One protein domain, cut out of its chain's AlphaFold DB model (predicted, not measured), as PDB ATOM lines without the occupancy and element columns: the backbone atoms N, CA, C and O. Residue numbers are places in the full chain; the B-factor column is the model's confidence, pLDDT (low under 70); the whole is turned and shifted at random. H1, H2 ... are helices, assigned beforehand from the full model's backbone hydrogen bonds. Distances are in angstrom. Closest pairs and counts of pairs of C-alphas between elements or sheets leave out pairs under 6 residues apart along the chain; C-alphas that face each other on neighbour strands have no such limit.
ATOM      1  N   ASP A 224     291.732 186.894 115.396       90.69
ATOM      2  CA  ASP A 224     292.366 185.625 115.769       90.69
ATOM      3  C   ASP A 224     293.886 185.750 115.861       90.69
ATOM      4  O   ASP A 224     294.510 185.230 116.789       90.69
ATOM      5  N   TYR A 225     294.483 186.480 114.917       90.94
ATOM      6  CA  TYR A 225     295.905 186.776 114.938       90.94
ATOM      7  C   TYR A 225     296.274 187.606 116.178       90.94
ATOM      8  O   TYR A 225     297.168 187.213 116.925       90.94
ATOM      9  N   LEU A 226     295.544 188.692 116.458       92.31
ATOM     10  CA  LEU A 226     295.807 189.545 117.623       92.31
ATOM     11  C   LEU A 226     295.610 188.795 118.947       92.31
ATOM     12  O   LEU A 226     296.407 188.952 119.875       92.31
ATOM     13  N   ILE A 227     294.577 187.955 119.033       91.50
ATOM     14  CA  ILE A 227     294.314 187.083 120.181       91.50
ATOM     15  C   ILE A 227     295.489 186.130 120.391       91.50
ATOM     16  O   ILE A 227     295.976 186.023 121.516       91.50
ATOM     17  N   ARG A 228     295.976 185.476 119.330       87.81
ATOM     18  CA  ARG A 228     297.127 184.568 119.405       87.81
ATOM     19  C   ARG A 228     298.371 185.293 119.916       87.81
ATOM     20  O   ARG A 228     298.957 184.838 120.894       87.81
ATOM     21  N   THR A 229     298.694 186.451 119.347       86.19
ATOM     22  CA  THR A 229     299.824 187.292 119.777       86.19
ATOM     23  C   THR A 229     299.698 187.706 121.249       86.19
ATOM     24  O   THR A 229     300.668 187.687 122.004       86.19
ATOM     25  N   LEU A 230     298.490 188.037 121.716       87.12
ATOM     26  CA  LEU A 230     298.242 188.379 123.123       87.12
ATOM     27  C   LEU A 230     298.303 187.170 124.069       87.12
ATOM     28  O   LEU A 230     298.605 187.349 125.252       87.12
ATOM     29  N   MET A 231     298.018 185.965 123.571       84.50
ATOM     30  CA  MET A 231     298.018 184.719 124.339       84.50
ATOM     31  C   MET A 231     299.401 184.105 124.544       84.50
ATOM     32  O   MET A 231     299.542 183.294 125.460       84.50
ATOM     33  N   GLU A 232     300.404 184.477 123.745       76.56
ATOM     34  CA  GLU A 232     301.774 183.986 123.920       76.56
ATOM     35  C   GLU A 232     302.258 184.204 125.367       76.56
ATOM     36  O   GLU A 232     301.827 185.123 126.076       76.56
ATOM     37  N   ALA A 233     303.125 183.328 125.869       62.34
ATOM     38  CA  ALA A 233     303.731 183.511 127.187       62.34
ATOM     39  C   ALA A 233     304.801 184.612 127.112       62.34
ATOM     40  O   ALA A 233     305.394 184.832 126.059       62.34
ATOM     41  N   TYR A 234     305.019 185.353 128.199       58.47
ATOM     42  CA  TYR A 234     306.184 186.238 128.268       58.47
ATOM     43  C   TYR A 234     307.448 185.381 128.276       58.47
ATOM     44  O   TYR A 234     307.505 184.398 129.021       58.47
ATOM     45  N   ALA A 235     308.458 185.754 127.487       57.00
ATOM     46  CA  ALA A 235     309.786 185.189 127.681       57.00
ATOM     47  C   ALA A 235     310.264 185.551 129.097       57.00
ATOM     48  O   ALA A 235     309.967 186.634 129.601       57.00
ATOM     49  N   SER A 236     311.021 184.673 129.756       54.69
ATOM     50  CA  SER A 236     311.552 184.946 131.103       54.69
ATOM     51  C   SER A 236     312.456 186.187 131.157       54.69
ATOM     52  O   SER A 236     312.702 186.723 132.233       54.69
ATOM     53  N   THR A 237     312.937 186.640 129.999       52.09
ATOM     54  CA  THR A 237     313.760 187.836 129.797       52.09
ATOM     55  C   THR A 237     312.960 189.080 129.394       52.09
ATOM     56  O   THR A 237     313.543 190.157 129.297       52.09
ATOM     57  N   ASP A 238     311.647 188.975 129.157       52.31
ATOM     58  CA  ASP A 238     310.820 190.128 128.793       52.31
ATOM     59  C   ASP A 238     310.552 191.003 130.025       52.31
ATOM     60  O   ASP A 238     309.816 190.642 130.948       52.31
ATOM     61  N   VAL A 239     311.121 192.209 130.025       52.09
ATOM     62  CA  VAL A 239     310.837 193.223 131.044       52.09
ATOM     63  C   VAL A 239     309.362 193.623 130.957       52.09
ATOM     64  O   VAL A 239     308.837 193.887 129.871       52.09
ATOM     65  N   ARG A 240     308.688 193.683 132.117       46.38
ATOM     66  CA  ARG A 240     307.275 194.074 132.290       46.38
ATOM     67  C   ARG A 240     306.898 195.284 131.422       46.38
ATOM     68  O   ARG A 240     307.027 196.432 131.837       46.38
ATOM     69  N   GLY A 241     306.333 195.007 130.249       47.50
ATOM     70  CA  GLY A 241     305.760 196.014 129.360       47.50
ATOM     71  C   GLY A 241     306.579 196.403 128.132       47.50
ATOM     72  O   GLY A 241     306.105 197.285 127.435       47.50
ATOM     73  N   TYR A 242     307.721 195.773 127.837       51.06
ATOM     74  CA  TYR A 242     308.543 196.086 126.651       51.06
ATOM     75  C   TYR A 242     309.143 194.823 126.004       51.06
ATOM     76  O   TYR A 242     310.339 194.744 125.745       51.06
ATOM     77  N   GLY A 243     308.297 193.822 125.754       63.44
ATOM     78  CA  GLY A 243     308.689 192.580 125.079       63.44
ATOM     79  C   GLY A 243     308.444 192.581 123.569       63.44
ATOM     80  O   GLY A 243     307.791 193.480 123.026       63.44
ATOM     81  N   GLU A 244     308.924 191.538 122.893       63.19
ATOM     82  CA  GLU A 244     308.753 191.298 121.445       63.19
ATOM     83  C   GLU A 244     307.288 191.402 120.993       63.19
ATOM     84  O   GLU A 244     306.978 192.043 119.992       63.19
ATOM     85  N   ARG A 245     306.358 190.923 121.822       74.19
ATOM     86  CA  ARG A 245     304.911 191.046 121.603       74.19
ATOM     87  C   ARG A 245     304.414 192.478 121.475       74.19
ATOM     88  O   ARG A 245     303.576 192.761 120.624       74.19
ATOM     89  N   LEU A 246     304.873 193.379 122.347       73.88
ATOM     90  CA  LEU A 246     304.433 194.772 122.290       73.88
ATOM     91  C   LEU A 246     304.940 195.416 120.998       73.88
ATOM     92  O   LEU A 246     304.191 196.153 120.368       73.88
ATOM     93  N   ARG A 247     306.174 195.094 120.582       69.94
ATOM     94  CA  ARG A 247     306.738 195.526 119.295       69.94
ATOM     95  C   ARG A 247     305.932 194.979 118.115       69.94
ATOM     96  O   ARG A 247     305.627 195.745 117.206       69.94
ATOM     97  N   GLN A 248     305.525 193.711 118.168       74.94
ATOM     98  CA  GLN A 248     304.702 193.080 117.136       74.94
ATOM     99  C   GLN A 248     303.323 193.742 117.023       74.94
ATOM    100  O   GLN A 248     303.002 194.300 115.981       74.94
ATOM    101  N   LEU A 249     302.555 193.806 118.119       83.31
ATOM    102  CA  LEU A 249     301.226 194.439 118.136       83.31
ATOM    103  C   LEU A 249     301.277 195.900 117.698       83.31
ATOM    104  O   LEU A 249     300.385 196.398 117.020       83.31
ATOM    105  N   ARG A 250     302.334 196.600 118.097       77.69
ATOM    106  CA  ARG A 250     302.563 197.982 117.713       77.69
ATOM    107  C   ARG A 250     302.802 198.114 116.215       77.69
ATOM    108  O   ARG A 250     302.221 199.014 115.620       77.69
ATOM    109  N   ARG A 251     303.638 197.251 115.626       70.94
ATOM    110  CA  ARG A 251     303.830 197.167 114.174       70.94
ATOM    111  C   ARG A 251     302.469 196.939 113.521       70.94
ATOM    112  O   ARG A 251     302.020 197.776 112.753       70.94
ATOM    113  N   ASP A 252     301.742 195.910 113.931       80.12
ATOM    114  CA  ASP A 252     300.440 195.567 113.349       80.12
ATOM    115  C   ASP A 252     299.428 196.727 113.423       80.12
ATOM    116  O   ASP A 252     298.740 197.022 112.449       80.12
ATOM    117  N   PHE A 253     299.375 197.451 114.545       85.12
ATOM    118  CA  PHE A 253     298.505 198.623 114.707       85.12
ATOM    119  C   PHE A 253     298.990 199.825 113.897       85.12
ATOM    120  O   PHE A 253     298.181 200.611 113.408       85.12
ATOM    121  N   LEU A 254     300.306 199.966 113.733       70.88
ATOM    122  CA  LEU A 254     300.893 200.984 112.882       70.88
ATOM    123  C   LEU A 254     300.602 200.708 111.407       70.88
ATOM    124  O   LEU A 254     300.488 201.670 110.665       70.88
ATOM    125  N   PHE A 255     300.473 199.463 110.954       69.69
ATOM    126  CA  PHE A 255     300.256 199.148 109.535       69.69
ATOM    127  C   PHE A 255     298.808 198.793 109.172       69.69
ATOM    128  O   PHE A 255     298.521 198.649 107.986       69.69
ATOM    129  N   CYS A 256     297.898 198.696 110.144       76.12
ATOM    130  CA  CYS A 256     296.485 198.459 109.858       76.12
ATOM    131  C   CYS A 256     295.820 199.648 109.138       76.12
ATOM    132  O   CYS A 256     296.232 200.806 109.263       76.12
ATOM    133  N   SER A 257     294.777 199.343 108.374       75.94
ATOM    134  CA  SER A 257     293.948 200.289 107.644       75.94
ATOM    135  C   SER A 257     293.277 201.285 108.590       75.94
ATOM    136  O   SER A 257     292.982 200.982 109.748       75.94
ATOM    137  N   LEU A 258     292.982 202.484 108.084       74.25
ATOM    138  CA  LEU A 258     292.278 203.521 108.845       74.25
ATOM    139  C   LEU A 258     290.957 203.005 109.473       74.25
ATOM    140  O   LEU A 258     290.758 203.205 110.676       74.25
ATOM    141  N   PRO A 259     290.073 202.287 108.739       80.25
ATOM    142  CA  PRO A 259     288.875 201.689 109.331       80.25
ATOM    143  C   PRO A 259     289.181 200.741 110.494       80.25
ATOM    144  O   PRO A 259     288.514 200.795 111.532       80.25
ATOM    145  N   ARG A 260     290.208 199.897 110.345       88.00
ATOM    146  CA  ARG A 260     290.611 198.943 111.378       88.00
ATOM    147  C   ARG A 260     291.206 199.643 112.596       88.00
ATOM    148  O   ARG A 260     290.857 199.290 113.719       88.00
ATOM    149  N   ALA A 261     292.013 200.684 112.399       80.38
ATOM    150  CA  ALA A 261     292.564 201.485 113.486       80.38
ATOM    151  C   ALA A 261     291.459 202.139 114.336       80.38
ATOM    152  O   ALA A 261     291.498 202.065 115.567       80.38
ATOM    153  N   HIS A 262     290.431 202.720 113.701       80.62
ATOM    154  CA  HIS A 262     289.267 203.278 114.405       80.62
ATOM    155  C   HIS A 262     288.494 202.224 115.205       80.62
ATOM    156  O   HIS A 262     288.078 202.492 116.340       80.62
ATOM    157  N   GLU A 263     288.257 201.051 114.615       93.81
ATOM    158  CA  GLU A 263     287.550 199.950 115.274       93.81
ATOM    159  C   GLU A 263     288.334 199.458 116.494       93.81
ATOM    160  O   GLU A 263     287.800 199.490 117.609       93.81
ATOM    161  N   LEU A 264     289.617 199.135 116.318       93.94
ATOM    162  CA  LEU A 264     290.495 198.673 117.388       93.94
ATOM    163  C   LEU A 264     290.624 199.722 118.496       93.94
ATOM    164  O   LEU A 264     290.499 199.384 119.672       93.94
ATOM    165  N   ARG A 265     290.776 201.014 118.166       91.75
ATOM    166  CA  ARG A 265     290.848 202.089 119.175       91.75
ATOM    167  C   ARG A 265     289.602 202.119 120.051       91.75
ATOM    168  O   ARG A 265     289.700 202.194 121.274       91.75
ATOM    169  N   ARG A 266     288.419 202.061 119.435       91.31
ATOM    170  CA  ARG A 266     287.127 202.090 120.142       91.31
ATOM    171  C   ARG A 266     286.886 200.817 120.951       91.31
ATOM    172  O   ARG A 266     286.151 200.824 121.942       91.31
ATOM    173  N   ARG A 267     287.431 199.697 120.489       94.94
ATOM    174  CA  ARG A 267     287.273 198.389 121.119       94.94
ATOM    175  C   ARG A 267     288.186 198.202 122.325       94.94
ATOM    176  O   ARG A 267     287.730 197.688 123.342       94.94
ATOM    177  N   LEU A 268     289.424 198.673 122.219       95.75
ATOM    178  CA  LEU A 268     290.493 198.479 123.201       95.75
ATOM    179  C   LEU A 268     290.639 199.638 124.200       95.75
ATOM    180  O   LEU A 268     291.443 199.549 125.124       95.75
ATOM    181  N   SER A 269     289.896 200.737 124.028       90.62
ATOM    182  CA  SER A 269     289.955 201.896 124.934       90.62
ATOM    183  C   SER A 269     289.487 201.574 126.354       90.62
ATOM    184  O   SER A 269     289.972 202.169 127.317       90.62
ATOM    185  N   LEU A 270     288.553 200.633 126.489       91.31
ATOM    186  CA  LEU A 270     288.023 200.144 127.754       91.31
ATOM    187  C   LEU A 270     287.869 198.627 127.687       91.31
ATOM    188  O   LEU A 270     287.511 198.077 126.646       91.31
ATOM    189  N   ARG A 271     288.064 197.966 128.832       94.88
ATOM    190  CA  ARG A 271     287.876 196.520 128.960       94.88
ATOM    191  C   ARG A 271     286.396 196.185 128.792       94.88
ATOM    192  O   ARG A 271     285.582 196.587 129.623       94.88
ATOM    193  N   LYS A 272     286.048 195.427 127.752       94.25
ATOM    194  CA  LYS A 272     284.672 194.991 127.465       94.25
ATOM    195  C   LYS A 272     284.504 193.521 127.818       94.25
ATOM    196  O   LYS A 272     285.173 192.663 127.254       94.25
ATOM    197  N   ARG A 273     283.609 193.224 128.762       91.19
ATOM    198  CA  ARG A 273     283.342 191.846 129.189       91.19
ATOM    199  C   ARG A 273     282.689 191.055 128.051       91.19
ATOM    200  O   ARG A 273     281.726 191.538 127.464       91.19
ATOM    201  N   GLY A 274     283.198 189.857 127.768       91.81
ATOM    202  CA  GLY A 274     282.725 189.005 126.665       91.81
ATOM    203  C   GLY A 274     283.388 189.280 125.311       91.81
ATOM    204  O   GLY A 274     283.187 188.519 124.369       91.81
ATOM    205  N   ASP A 275     284.223 190.315 125.217       95.12
ATOM    206  CA  ASP A 275     285.083 190.564 124.064       95.12
ATOM    207  C   ASP A 275     286.495 190.055 124.364       95.12
ATOM    208  O   ASP A 275     287.296 190.724 125.019       95.12
ATOM    209  N   ARG A 276     286.801 188.855 123.862       94.88
ATOM    210  CA  ARG A 276     288.062 188.143 124.117       94.88
ATOM    211  C   ARG A 276     289.298 188.999 123.820       94.88
ATOM    212  O   ARG A 276     290.260 188.958 124.584       94.88
ATOM    213  N   LEU A 277     289.282 189.752 122.721       94.75
ATOM    214  CA  LEU A 277     290.414 190.577 122.304       94.75
ATOM    215  C   LEU A 277     290.615 191.752 123.270       94.75
ATOM    216  O   LEU A 277     291.735 191.987 123.721       94.75
ATOM    217  N   SER A 278     289.530 192.442 123.635       95.88
ATOM    218  CA  SER A 278     289.567 193.521 124.631       95.88
ATOM    219  C   SER A 278     290.038 193.005 125.994       95.88
ATOM    220  O   SER A 278     290.944 193.578 126.598       95.88
ATOM    221  N   GLU A 279     289.496 191.883 126.467       94.38
ATOM    222  CA  GLU A 279     289.898 191.281 127.741       94.38
ATOM    223  C   GLU A 279     291.386 190.925 127.751       94.38
ATOM    224  O   GLU A 279     292.111 191.370 128.637       94.38
ATOM    225  N   LEU A 280     291.879 190.216 126.731       91.56
ATOM    226  CA  LEU A 280     293.294 189.863 126.636       91.56
ATOM    227  C   LEU A 280     294.196 191.093 126.528       91.56
ATOM    228  O   LEU A 280     295.230 191.136 127.187       91.56
ATOM    229  N   PHE A 281     293.810 192.111 125.760       92.50
ATOM    230  CA  PHE A 281     294.566 193.361 125.675       92.50
ATOM    231  C   PHE A 281     294.713 194.022 127.049       92.50
ATOM    232  O   PHE A 281     295.785 194.517 127.399       92.50
ATOM    233  N   HIS A 282     293.654 194.003 127.859       91.12
ATOM    234  CA  HIS A 282     293.686 194.572 129.196       91.12
ATOM    235  C   HIS A 282     294.405 193.694 130.223       91.12
ATOM    236  O   HIS A 282     295.085 194.244 131.089       91.12
ATOM    237  N   ASP A 283     294.282 192.379 130.114       88.31
ATOM    238  CA  ASP A 283     294.763 191.433 131.119       88.31
ATOM    239  C   ASP A 283     296.219 191.001 130.851       88.31
ATOM    240  O   ASP A 283     296.941 190.626 131.774       88.31
ATOM    241  N   ARG A 284     296.674 191.065 129.590       86.06
ATOM    242  CA  ARG A 284     297.995 190.587 129.141       86.06
ATOM    243  C   ARG A 284     298.981 191.688 128.787       86.06
ATOM    244  O   ARG A 284     300.103 191.365 128.428       86.06
ATOM    245  N   LEU A 285     298.606 192.960 128.879       81.94
ATOM    246  CA  LEU A 285     299.525 194.077 128.665       81.94
ATOM    247  C   LEU A 285     299.581 194.981 129.894       81.94
ATOM    248  O   LEU A 285     298.579 195.229 130.568       81.94
ATOM    249  N   SER A 286     300.768 195.524 130.165       78.38
ATOM    250  CA  SER A 286     300.944 196.509 131.230       78.38
ATOM    251  C   SER A 286     300.150 197.785 130.930       78.38
ATOM    252  O   SER A 286     299.857 198.110 129.776       78.38
ATOM    253  N   ARG A 287     299.839 198.571 131.968       76.50
ATOM    254  CA  ARG A 287     299.175 199.874 131.797       76.50
ATOM    255  C   ARG A 287     299.913 200.770 130.791       76.50
ATOM    256  O   ARG A 287     299.248 201.389 129.967       76.50
ATOM    257  N   GLY A 288     301.248 200.786 130.838       69.50
ATOM    258  CA  GLY A 288     302.091 201.532 129.898       69.50
ATOM    259  C   GLY A 288     302.013 200.995 128.468       69.50
ATOM    260  O   GLY A 288     301.748 201.765 127.551       69.50
ATOM    261  N   GLY A 289     302.134 199.676 128.275       74.81
ATOM    262  CA  GLY A 289     302.031 199.058 126.947       74.81
ATOM    263  C   GLY A 289     300.675 199.309 126.280       74.81
ATOM    264  O   GLY A 289     300.614 199.645 125.100       74.81
ATOM    265  N   ARG A 290     299.581 199.249 127.052       87.25
ATOM    266  CA  ARG A 290     298.238 199.595 126.553       87.25
ATOM    267  C   ARG A 290     298.143 201.055 126.126       87.25
ATOM    268  O   ARG A 290     297.602 201.335 125.062       87.25
ATOM    269  N   ALA A 291     298.673 201.978 126.930       76.56
ATOM    270  CA  ALA A 291     298.665 203.403 126.606       76.56
ATOM    271  C   ALA A 291     299.425 203.695 125.301       76.56
ATOM    272  O   ALA A 291     298.935 204.453 124.468       76.56
ATOM    273  N   ILE A 292     300.570 203.036 125.093       72.38
ATOM    274  CA  ILE A 292     301.358 203.131 123.857       72.38
ATOM    275  C   ILE A 292     300.533 202.668 122.653       72.38
ATOM    276  O   ILE A 292     300.375 203.419 121.694       72.38
ATOM    277  N   LEU A 293     299.963 201.462 122.703       82.38
ATOM    278  CA  LEU A 293     299.196 200.910 121.582       82.38
ATOM    279  C   LEU A 293     297.927 201.714 121.274       82.38
ATOM    280  O   LEU A 293     297.599 201.925 120.110       82.38
ATOM    281  N   LEU A 294     297.234 202.212 122.301       84.00
ATOM    282  CA  LEU A 294     296.079 203.091 122.109       84.00
ATOM    283  C   LEU A 294     296.471 204.424 121.473       84.00
ATOM    284  O   LEU A 294     295.702 204.955 120.676       84.00
ATOM    285  N   ARG A 295     297.662 204.946 121.785       72.31
ATOM    286  CA  ARG A 295     298.197 206.143 121.135       72.31
ATOM    287  C   ARG A 295     298.554 205.872 119.674       72.31
ATOM    288  O   ARG A 295     298.164 206.665 118.834       72.31
ATOM    289  N   VAL A 296     299.174 204.732 119.350       71.06
ATOM    290  CA  VAL A 296     299.419 204.307 117.951       71.06
ATOM    291  C   VAL A 296     298.117 204.288 117.151       71.06
ATOM    292  O   VAL A 296     298.042 204.883 116.080       71.06
ATOM    293  N   LEU A 297     297.075 203.653 117.693       79.00
ATOM    294  CA  LEU A 297     295.766 203.591 117.045       79.00
ATOM    295  C   LEU A 297     295.127 204.978 116.917       79.00
ATOM    296  O   LEU A 297     294.560 205.284 115.877       79.00
ATOM    297  N   ALA A 298     295.251 205.830 117.941       69.81
ATOM    298  CA  ALA A 298     294.750 207.204 117.924       69.81
ATOM    299  C   ALA A 298     295.425 208.099 116.888       69.81
ATOM    300  O   ALA A 298     294.803 209.032 116.405       69.81
ATOM    301  N   LEU A 299     296.686 207.825 116.581       59.81
ATOM    302  CA  LEU A 299     297.454 208.548 115.578       59.81
ATOM    303  C   LEU A 299     297.137 208.092 114.156       59.81
ATOM    304  O   LEU A 299     297.351 208.843 113.210       59.81
ATOM    305  N   ARG A 300     296.661 206.854 114.002       59.91
ATOM    306  CA  ARG A 300     296.189 206.329 112.723       59.91
ATOM    307  C   ARG A 300     294.753 206.723 112.412       59.91
ATOM    308  O   ARG A 300     294.449 206.809 111.235       59.91
ATOM    309  N   SER A 301     293.921 206.901 113.440       51.12
ATOM    310  CA  SER A 301     292.472 207.126 113.384       51.12
ATOM    311  C   SER A 301     292.103 208.610 113.420       51.12
ATOM    312  O   SER A 301     291.364 209.080 112.541       51.12
TER     313      SER A 301
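Overview. This is residues 224 to 301 of the 301 residues of an uncharacterized protein of Bradyrhizobium sp. 6(2017) (UniProt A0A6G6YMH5). Five helices are arranged in a compact ring, each touching two others: H5, the longest, packs between H2 and H3, and H1 and H4, side by side, close the ring across from it. The long loop of residues 232 to 243 makes one end of the longest axis. The printed part has 78 residues with five named helices, H1 to H5 in that order, and no named strand; its class is all helix. It is compact, with a radius of gyration of the C-alphas of 11.7 A and spans of 35 by 26 by 21 A.

Arrangement. Start at H5, residues 287 to 300. H2, residues 244 to 255, touches it at a shallow tilt of 17 degrees, the same way; the closest C-alphas, of Arg 250 and Leu 293, are 5.9 A apart. H3, residues 258 to 268, touches residues 294 to 300 of H5 alone, opposite ways at 27 degrees, a shallow tilt, with C-alphas 261 and 297 closest at 5.2 A. H4, residues 276 to 284, touches H3 at a steep tilt of 63 degrees; look at C-alphas 268 and 278, the closest, 5.2 A apart. H1, residues 224 to 231, touches H4 at a shallow tilt of 23 degrees, with C-alphas 227 and 277 closest at 5.7 A. H1 and H2 form a helical hairpin, in which residues 245 to 249 of H2 alone touch H1; C-alphas 229 and 245 are the closest, at 6.6 A. H2 and H4 are apart. In all five helices every O i to N i+4 pair is within hydrogen-bond range.

Along the chain. Find C-alpha 287 at (299.175, 199.874, 131.797); from there H5 runs 20.4 A to C-alpha 300 at (296.189, 206.329, 112.723). H2 is 16.6 A long, H3 15.3 A and H4 11.4 A. H1 begins at C-alpha 224, (292.366, 185.625, 115.769), and is 10.3 A long.

Size, cuts and confidence. The C-alphas of Ser 236 and Pro 259 are the two farthest apart, 35.6 A. The printed part has no cut, and the link from H1 to H2 is long. Mean pLDDT of the printed part is 78.5; look for values under 70 at residues 233 to 244, 247, 255, 288 and 298 to 301.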